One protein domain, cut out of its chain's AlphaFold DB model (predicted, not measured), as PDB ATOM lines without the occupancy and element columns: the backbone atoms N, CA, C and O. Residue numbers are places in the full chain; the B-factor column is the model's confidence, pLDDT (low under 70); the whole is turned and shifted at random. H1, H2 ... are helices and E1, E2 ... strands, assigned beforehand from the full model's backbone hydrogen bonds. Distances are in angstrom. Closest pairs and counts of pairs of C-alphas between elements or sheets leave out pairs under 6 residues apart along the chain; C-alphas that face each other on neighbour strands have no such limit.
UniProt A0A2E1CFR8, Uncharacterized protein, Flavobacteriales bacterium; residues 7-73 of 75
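Overview. This is residues 7 to 73 of the 75 residues of an uncharacterized protein of Flavobacteriales bacterium (UniProt A0A2E1CFR8). The core is a small, strongly twisted sheet made of the long hairpin E2 and E3, with the short strand E1 beside E3; helix H1 runs over E1, and the short helix H2 is set off from the sheet, its centre being the farthest from the mean of the C-alphas. The outline is flat, with spans of 30 by 28 by 15 A. The printed part has 67 residues, with two named helices and three named strands in the order H1 E1 E2 E3 H2. The sheet runs E1, E3, E2 and is mixed; the class is mixed, helices and strands. The whole is compact, with a radius of gyration of the C-alphas of 12.1 A.

Arrangement. Start with H1, residues 9 to 17, which is on the sheet at a height of 9.2 A. It lies over E1, residues 26 to 28, and runs along the strands, at 27 degrees to E1 on the local plane; their closest C-alphas, those of Asn 16 and Ile 26, are 6.4 A apart. Go on to E2, residues 39 to 48, an edge strand like E1; it bends by 72 degrees at residue 45. A tight link leads to E3, residues 51 to 58, the inner strand, which forms a hairpin with E2. They are antiparallel, at 152 degrees; look for N 42 and O 55, 2.8 A apart, and N 53 and O 46, 2.9 A. E1 and E3 are parallel, at 28 degrees, with N 27 and O 54 at 2.9 A. The sheet is only just strongly twisted, its C-alphas up to 4.2 A off the best plane. H2, residues 66 to 71, is not on the sheet, and it is apart from H1, E1 and E2. In H2 each O i to N i+4 pair is within hydrogen-bond range, in H1 4 of 5.

Along the chain. Find C-alpha 9 at (136.762, 156.465, 177.083), where H1 begins; it is 13.0 A long. E1 covers 6.5 A. From C-alpha 39 at (141.911, 158.493, 182.342), E2 runs 23.5 A, and E3 then runs 22.8 A. H2 covers 8.5 A and ends at C-alpha 71, at (138.315, 174.166, 188.477).

Size, cuts and confidence. The two C-alphas farthest apart, those of Asn 36 and Leu 49, are 34.1 A apart. The printed part runs from residue 7 to 73 and has no cut. No link is long; H1 to E1, E1 to E2 and E3 to H2 are short. The mean pLDDT of the printed part is 83.4; look at residues 30 to 35, between E1 and E2, for the values under 70.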
ATOM      1  N   TYR A   7     141.379 153.938 182.915       89.56
ATOM      2  CA  TYR A   7     140.276 153.625 182.021       89.56
ATOM      3  C   TYR A   7     140.463 154.342 180.691       89.56
ATOM      4  O   TYR A   7     141.052 155.422 180.629       89.56
ATOM      5  N   ASN A   8     139.976 153.750 179.616       89.94
ATOM      6  CA  ASN A   8     139.756 154.428 178.352       89.94
ATOM      7  C   ASN A   8     138.339 155.032 178.308       89.94
ATOM      8  O   ASN A   8     137.516 154.812 179.197       89.94
ATOM      9  N   TYR A   9     138.056 155.803 177.259       85.94
ATOM     10  CA  TYR A   9     136.762 156.465 177.083       85.94
ATOM     11  C   TYR A   9     135.577 155.483 177.068       85.94
ATOM     12  O   TYR A   9     134.564 155.725 177.723       85.94
ATOM     13  N   ASN A  10     135.712 154.356 176.360       87.38
ATOM     14  CA  ASN A  10     134.652 153.351 176.261       87.38
ATOM     15  C   ASN A  10     134.405 152.677 177.615       87.38
ATOM     16  O   ASN A  10     133.256 152.530 178.012       87.38
ATOM     17  N   GLU A  11     135.468 152.355 178.356       90.06
ATOM     18  CA  GLU A  11     135.371 151.772 179.698       90.06
ATOM     19  C   GLU A  11     134.648 152.706 180.674       90.06
ATOM     20  O   GLU A  11     133.817 152.247 181.451       90.06
ATOM     21  N   ILE A  12     134.895 154.020 180.613       89.06
ATOM     22  CA  ILE A  12     134.138 154.997 181.415       89.06
ATOM     23  C   ILE A  12     132.666 155.028 180.992       89.06
ATOM     24  O   ILE A  12     131.773 155.051 181.843       89.06
ATOM     25  N   GLY A  13     132.403 154.997 179.685       88.19
ATOM     26  CA  GLY A  13     131.046 154.904 179.153       88.19
ATOM     27  C   GLY A  13     130.309 153.656 179.647       88.19
ATOM     28  O   GLY A  13     129.130 153.737 179.988       88.19
ATOM     29  N   ASP A  14     130.997 152.521 179.733       90.50
ATOM     30  CA  ASP A  14     130.437 151.274 180.249       90.50
ATOM     31  C   ASP A  14     130.256 151.300 181.769       90.50
ATOM     32  O   ASP A  14     129.227 150.833 182.259       90.50
ATOM     33  N   LEU A  15     131.177 151.921 182.517       89.75
ATOM     34  CA  LEU A  15     131.010 152.148 183.954       89.75
ATOM     35  C   LEU A  15     129.721 152.917 184.229       89.75
ATOM     36  O   LEU A  15     128.901 152.428 185.003       89.75
ATOM     37  N   ASN A  16     129.486 154.032 183.533       88.75
ATOM     38  CA  ASN A  16     128.277 154.853 183.686       88.75
ATOM     39  C   ASN A  16     126.962 154.089 183.419       88.75
ATOM     40  O   ASN A  16     125.907 154.509 183.894       88.75
ATOM     41  N   LYS A  17     126.993 152.951 182.709       88.56
ATOM     42  CA  LYS A  17     125.813 152.085 182.500       88.56
ATOM     43  C   LYS A  17     125.536 151.146 183.678       88.56
ATOM     44  O   LYS A  17     124.451 150.576 183.769       88.56
ATOM     45  N   THR A  18     126.500 150.940 184.573       88.69
ATOM     46  CA  THR A  18     126.331 150.060 185.738       88.69
ATOM     47  C   THR A  18     125.485 150.725 186.822       88.69
ATOM     48  O   THR A  18     125.519 151.937 186.991       88.69
ATOM     49  N   LYS A  19     124.772 149.934 187.634       83.56
ATOM     50  CA  LYS A  19     123.898 150.447 188.711       83.56
ATOM     51  C   LYS A  19     124.624 151.319 189.750       83.56
ATOM     52  O   LYS A  19     123.991 152.155 190.386       83.56
ATOM     53  N   VAL A  20     125.921 151.084 189.956       83.69
ATOM     54  CA  VAL A  20     126.743 151.831 190.923       83.69
ATOM     55  C   VAL A  20     127.004 153.245 190.410       83.69
ATOM     56  O   VAL A  20     126.724 154.221 191.102       83.69
ATOM     57  N   TRP A  21     127.483 153.347 189.171       84.38
ATOM     58  CA  TRP A  21     127.902 154.612 188.570       84.38
ATOM     59  C   TRP A  21     126.774 155.332 187.821       84.38
ATOM     60  O   TRP A  21     126.870 156.526 187.574       84.38
ATOM     61  N   SER A  22     125.650 154.667 187.534       77.50
ATOM     62  CA  SER A  22     124.480 155.304 186.910       77.50
ATOM     63  C   SER A  22     123.832 156.375 187.788       77.50
ATOM     64  O   SER A  22     123.136 157.250 187.280       77.50
ATOM     65  N   ARG A  23     124.059 156.312 189.106       79.50
ATOM     66  CA  ARG A  23     123.663 157.347 190.072       79.50
ATOM     67  C   ARG A  23     124.788 158.334 190.386       79.50
ATOM     68  O   ARG A  23     124.521 159.419 190.875       79.50
ATOM     69  N   THR A  24     126.030 157.967 190.091       82.88
ATOM     70  CA  THR A  24     127.228 158.771 190.352       82.88
ATOM     71  C   THR A  24     127.972 158.988 189.038       82.88
ATOM     72  O   THR A  24     128.983 158.330 188.784       82.88
ATOM     73  N   PRO A  25     127.441 159.850 188.151       81.88
ATOM     74  CA  PRO A  25     127.949 159.953 186.795       81.88
ATOM     75  C   PRO A  25     129.424 160.354 186.800       81.88
ATOM     76  O   PRO A  25     129.846 161.267 187.515       81.88
ATOM     77  N   ILE A  26     130.202 159.660 185.975       89.06
ATOM     78  CA  ILE A  26     131.589 160.002 185.692       89.06
ATOM     79  C   ILE A  26     131.595 160.982 184.522       89.06
ATOM     80  O   ILE A  26     131.289 160.604 183.386       89.06
ATOM     81  N   GLU A  27     131.972 162.230 184.786       86.69
ATOM     82  CA  GLU A  27     132.173 163.232 183.742       86.69
ATOM     83  C   GLU A  27     133.563 163.093 183.115       86.69
ATOM     84  O   GLU A  27     134.581 163.059 183.806       86.69
ATOM     85  N   ILE A  28     133.627 163.088 181.784       84.00
ATOM     86  CA  ILE A  28     134.886 163.190 181.044       84.00
ATOM     87  C   ILE A  28     135.009 164.624 180.550       84.00
ATOM     88  O   ILE A  28     134.269 165.044 179.662       84.00
ATOM     89  N   LYS A  29     135.949 165.390 181.106       72.88
ATOM     90  CA  LYS A  29     136.223 166.750 180.622       72.88
ATOM     91  C   LYS A  29     137.451 166.717 179.724       72.88
ATOM     92  O   LYS A  29     138.542 167.072 180.154       72.88
ATOM     93  N   GLU A  30     137.281 166.270 178.475       68.19
ATOM     94  CA  GLU A  30     138.363 166.308 177.482       68.19
ATOM     95  C   GLU A  30     137.985 166.815 176.088       68.19
ATOM     96  O   GLU A  30     136.872 166.651 175.594       68.19
ATOM     97  N   ARG A  31     139.003 167.433 175.469       59.00
ATOM     98  CA  ARG A  31     139.076 167.853 174.068       59.00
ATOM     99  C   ARG A  31     139.211 166.622 173.166       59.00
ATOM    100  O   ARG A  31     140.217 165.926 173.229       59.00
ATOM    101  N   SER A  32     138.199 166.444 172.328       50.69
ATOM    102  CA  SER A  32     138.015 165.739 171.046       50.69
ATOM    103  C   SER A  32     139.004 164.701 170.467       50.69
ATOM    104  O   SER A  32     138.572 163.975 169.581       50.69
ATOM    105  N   ASP A  33     140.274 164.571 170.867       54.56
ATOM    106  CA  ASP A  33     141.290 164.098 169.900       54.56
ATOM    107  C   ASP A  33     142.361 163.107 170.381       54.56
ATOM    108  O   ASP A  33     143.512 163.153 169.945       54.56
ATOM    109  N   LYS A  34     142.037 162.152 171.262       62.28
ATOM    110  CA  LYS A  34     143.027 161.122 171.632       62.28
ATOM    111  C   LYS A  34     142.438 159.725 171.786       62.28
ATOM    112  O   LYS A  34     142.104 159.286 172.882       62.28
ATOM    113  N   LYS A  35     142.452 158.968 170.681       62.94
ATOM    114  CA  LYS A  35     142.090 157.535 170.618       62.94
ATOM    115  C   LYS A  35     142.849 156.632 171.612       62.94
ATOM    116  O   LYS A  35     142.377 155.540 171.891       62.94
ATOM    117  N   ASN A  36     143.971 157.092 172.181       72.81
ATOM    118  CA  ASN A  36     144.801 156.338 173.138       72.81
ATOM    119  C   ASN A  36     144.909 156.987 174.532       72.81
ATOM    120  O   ASN A  36     145.774 156.610 175.326       72.81
ATOM    121  N   GLN A  37     144.085 157.989 174.840       83.62
ATOM    122  CA  GLN A  37     144.149 158.661 176.133       83.62
ATOM    123  C   GLN A  37     143.584 157.764 177.233       83.62
ATOM    124  O   GLN A  37     142.497 157.200 177.111       83.62
ATOM    125  N   LYS A  38     144.361 157.629 178.309       88.62
ATOM    126  CA  LYS A  38     143.934 156.965 179.539       88.62
ATOM    127  C   LYS A  38     143.541 158.009 180.568       88.62
ATOM    128  O   LYS A  38     144.178 159.065 180.665       88.62
ATOM    129  N   TYR A  39     142.544 157.654 181.351       89.19
ATOM    130  CA  TYR A  39     141.911 158.493 182.342       89.19
ATOM    131  C   TYR A  39     142.002 157.848 183.719       89.19
ATOM    132  O   TYR A  39     142.002 156.621 183.844       89.19
ATOM    133  N   ILE A  40     142.062 158.684 184.743       90.81
ATOM    134  CA  ILE A  40     141.983 158.303 186.149       90.81
ATOM    135  C   ILE A  40     140.736 158.967 186.727       90.81
ATOM    136  O   ILE A  40     140.448 160.126 186.425       90.81
ATOM    137  N   LEU A  41     139.988 158.221 187.536       89.69
ATOM    138  CA  LEU A  41     138.807 158.735 188.219       89.69
ATOM    139  C   LEU A  41     139.225 159.516 189.462       89.69
ATOM    140  O   LEU A  41     139.942 158.995 190.318       89.69
ATOM    141  N   HIS A  42     138.735 160.743 189.570       89.38
ATOM    142  CA  HIS A  42     138.913 161.601 190.729       89.38
ATOM    143  C   HIS A  42     137.556 161.939 191.330       89.38
ATOM    144  O   HIS A  42     136.612 162.290 190.624       89.38
ATOM    145  N   ALA A  43     137.467 161.818 192.647       88.94
ATOM    146  CA  ALA A  43     136.299 162.228 193.399       88.94
ATOM    147  C   ALA A  43     136.205 163.760 193.408       88.94
ATOM    148  O   ALA A  43     137.187 164.442 193.708       88.94
ATOM    149  N   THR A  44     135.028 164.292 193.099       89.50
ATOM    150  CA  THR A  44     134.744 165.720 193.279       89.50
ATOM    151  C   THR A  44     134.163 165.979 194.674       89.50
ATOM    152  O   THR A  44     133.767 165.049 195.383       89.50
ATOM    153  N   GLY A  45     134.115 167.243 195.079       86.94
ATOM    154  CA  GLY A  45     133.414 167.711 196.269       86.94
ATOM    155  C   GLY A  45     131.895 167.748 196.098       86.94
ATOM    156  O   GLY A  45     131.194 167.940 197.088       86.94
ATOM    157  N   ASP A  46     131.380 167.541 194.883       84.62
ATOM    158  CA  ASP A  46     129.947 167.457 194.619       84.62
ATOM    159  C   ASP A  46     129.397 166.109 195.092       84.62
ATOM    160  O   ASP A  46     129.759 165.038 194.593       84.62
ATOM    161  N   CYS A  47     128.521 166.174 196.092       83.62
ATOM    162  CA  CYS A  47     127.849 165.025 196.675       83.62
ATOM    163  C   CYS A  47     126.362 165.344 196.844       83.62
ATOM    164  O   CYS A  47     126.006 166.298 197.534       83.62
ATOM    165  N   ASP A  48     125.504 164.537 196.230       82.06
ATOM    166  CA  ASP A  48     124.050 164.651 196.291       82.06
ATOM    167  C   ASP A  48     123.420 163.365 196.868       82.06
ATOM    168  O   ASP A  48     124.111 162.468 197.361       82.06
ATOM    169  N   LEU A  49     122.087 163.264 196.821       83.25
ATOM    170  CA  LEU A  49     121.348 162.068 197.257       83.25
ATOM    171  C   LEU A  49     121.615 160.831 196.378       83.25
ATOM    172  O   LEU A  49     121.269 159.716 196.772       83.25
ATOM    173  N   ASN A  50     122.210 161.015 195.197       79.12
ATOM    174  CA  ASN A  50     122.572 159.948 194.269       79.12
ATOM    175  C   ASN A  50     124.024 159.481 194.464       79.12
ATOM    176  O   ASN A  50     124.378 158.384 194.027       79.12
ATOM    177  N   GLY A  51     124.823 160.246 195.207       83.56
ATOM    178  CA  GLY A  51     126.147 159.891 195.693       83.56
ATOM    179  C   GLY A  51     127.159 160.988 195.391       83.56
ATOM    180  O   GLY A  51     126.832 162.166 195.330       83.56
ATOM    181  N   ARG A  52     128.425 160.604 195.236       88.06
ATOM    182  CA  ARG A  52     129.497 161.540 194.890       88.06
ATOM    183  C   ARG A  52     129.704 161.570 193.382       88.06
ATOM    184  O   ARG A  52     129.755 160.513 192.762       88.06
ATOM    185  N   THR A  53     129.897 162.750 192.813       88.12
ATOM    186  CA  THR A  53     130.262 162.902 191.402       88.12
ATOM    187  C   THR A  53     131.751 162.647 191.205       88.12
ATOM    188  O   THR A  53     132.589 163.044 192.025       88.12
ATOM    189  N   TYR A  54     132.101 161.998 190.098       90.12
ATOM    190  CA  TYR A  54     133.486 161.711 189.742       90.12
ATOM    191  C   TYR A  54     133.832 162.347 188.403       90.12
ATOM    192  O   TYR A  54     133.006 162.432 187.499       90.12
ATOM    193  N   ILE A  55     135.085 162.764 188.265       90.12
ATOM    194  CA  ILE A  55     135.632 163.283 187.017       90.12
ATOM    195  C   ILE A  55     136.788 162.404 186.554       90.12
ATOM    196  O   ILE A  55     137.702 162.075 187.310       90.12
ATOM    197  N   ALA A  56     136.742 162.015 185.290       90.38
ATOM    198  CA  ALA A  56     137.811 161.311 184.615       90.38
ATOM    199  C   ALA A  56     138.811 162.329 184.053       90.38
ATOM    200  O   ALA A  56     138.509 163.042 183.092       90.38
ATOM    201  N   LEU A  57     140.007 162.394 184.642       89.12
ATOM    202  CA  LEU A  57     141.089 163.262 184.177       89.12
ATOM    203  C   LEU A  57     142.168 162.466 183.437       89.12
ATOM    204  O   LEU A  57     142.436 161.317 183.794       89.12
ATOM    205  N   PRO A  58     142.839 163.070 182.442       87.81
ATOM    206  CA  PRO A  58     143.971 162.455 181.758       87.81
ATOM    207  C   PRO A  58     145.050 162.000 182.737       87.81
ATOM    208  O   PRO A  58     145.380 162.722 183.672       87.81
ATOM    209  N   ILE A  59     145.702 160.870 182.460       85.44
ATOM    210  CA  ILE A  59     146.841 160.397 183.268       85.44
ATOM    211  C   ILE A  59     147.971 161.434 183.407       85.44
ATOM    212  O   ILE A  59     148.640 161.482 184.433       85.44
ATOM    213  N   ASN A  60     148.158 162.280 182.392       82.44
ATOM    214  CA  ASN A  60     149.169 163.340 182.388       82.44
ATOM    215  C   ASN A  60     148.635 164.669 182.952       82.44
ATOM    216  O   ASN A  60     149.284 165.703 182.821       82.44
ATOM    217  N   CYS A  61     147.432 164.677 183.533       82.25
ATOM    218  CA  CYS A  61     146.875 165.856 184.176       82.25
ATOM    219  C   CYS A  61     147.525 166.052 185.549       82.25
ATOM    220  O   CYS A  61     147.514 165.155 186.399       82.25
ATOM    221  N   HIS A  62     148.044 167.255 185.785       82.06
ATOM    222  CA  HIS A  62     148.545 167.687 187.086       82.06
ATOM    223  C   HIS A  62     147.367 167.981 188.031       82.06
ATOM    224  O   HIS A  62     147.137 169.113 188.431       82.06
ATOM    225  N   HIS A  63     146.601 166.953 188.399       78.75
ATOM    226  CA  HIS A  63     145.411 167.058 189.257       78.75
ATOM    227  C   HIS A  63     145.703 167.567 190.679       78.75
ATOM    228  O   HIS A  63     144.784 167.940 191.401       78.75
ATOM    229  N   ASN A  64     146.974 167.579 191.096       81.50
ATOM    230  CA  ASN A  64     147.400 168.177 192.361       81.50
ATOM    231  C   ASN A  64     147.579 169.696 192.292       81.50
ATOM    232  O   ASN A  64     147.707 170.327 193.341       81.50
ATOM    233  N   ASP A  65     147.585 170.271 191.090       87.50
ATOM    234  CA  ASP A  65     147.657 171.710 190.893       87.50
ATOM    235  C   ASP A  65     146.416 172.403 191.477       87.50
ATOM    236  O   ASP A  65     145.282 171.947 191.291       87.50
ATOM    237  N   SER A  66     146.627 173.503 192.203       86.06
ATOM    238  CA  SER A  66     145.549 174.203 192.903       86.06
ATOM    239  C   SER A  66     144.495 174.769 191.949       86.06
ATOM    240  O   SER A  66     143.320 174.833 192.320       86.06
ATOM    241  N   GLU A  67     144.877 175.175 190.736       86.94
ATOM    242  CA  GLU A  67     143.938 175.678 189.736       86.94
ATOM    243  C   GLU A  67     143.072 174.544 189.191       86.94
ATOM    244  O   GLU A  67     141.857 174.702 189.058       86.94
ATOM    245  N   ILE A  68     143.662 173.370 188.948       84.75
ATOM    246  CA  ILE A  68     142.936 172.180 188.484       84.75
ATOM    247  C   ILE A  68     141.981 171.663 189.562       84.75
ATOM    248  O   ILE A  68     140.815 171.394 189.259       84.75
ATOM    249  N   LYS A  69     142.434 171.590 190.821       86.75
ATOM    250  CA  LYS A  69     141.574 171.217 191.953       86.75
ATOM    251  C   LYS A  69     140.384 172.153 192.087       86.75
ATOM    252  O   LYS A  69     139.258 171.682 192.200       86.75
ATOM    253  N   LYS A  70     140.617 173.467 192.015       87.06
ATOM    254  CA  LYS A  70     139.549 174.470 192.116       87.06
ATOM    255  C   LYS A  70     138.591 174.407 190.926       87.06
ATOM    256  O   LYS A  70     137.385 174.500 191.115       87.06
ATOM    257  N   LYS A  71     139.112 174.220 189.710       86.75
ATOM    258  CA  LYS A  71     138.315 174.166 188.477       86.75
ATOM    259  C   LYS A  71     137.352 172.982 188.439       86.75
ATOM    260  O   LYS A  71     136.236 173.133 187.952       86.75
ATOM    261  N   TYR A  72     137.794 171.817 188.906       84.62
ATOM    262  CA  TYR A  72     137.000 170.586 188.871       84.62
ATOM    263  C   TYR A  72     136.467 170.165 190.239       84.62
ATOM    264  O   TYR A  72     135.987 169.044 190.373       84.62
ATOM    265  N   ASN A  73     136.562 171.049 191.239       86.00
ATOM    266  CA  ASN A  73     136.135 170.783 192.608       86.00
ATOM    267  C   ASN A  73     136.695 169.444 193.134       86.00
ATOM    268  O   ASN A  73     135.952 168.628 193.663       86.00
TER     269      ASN A  73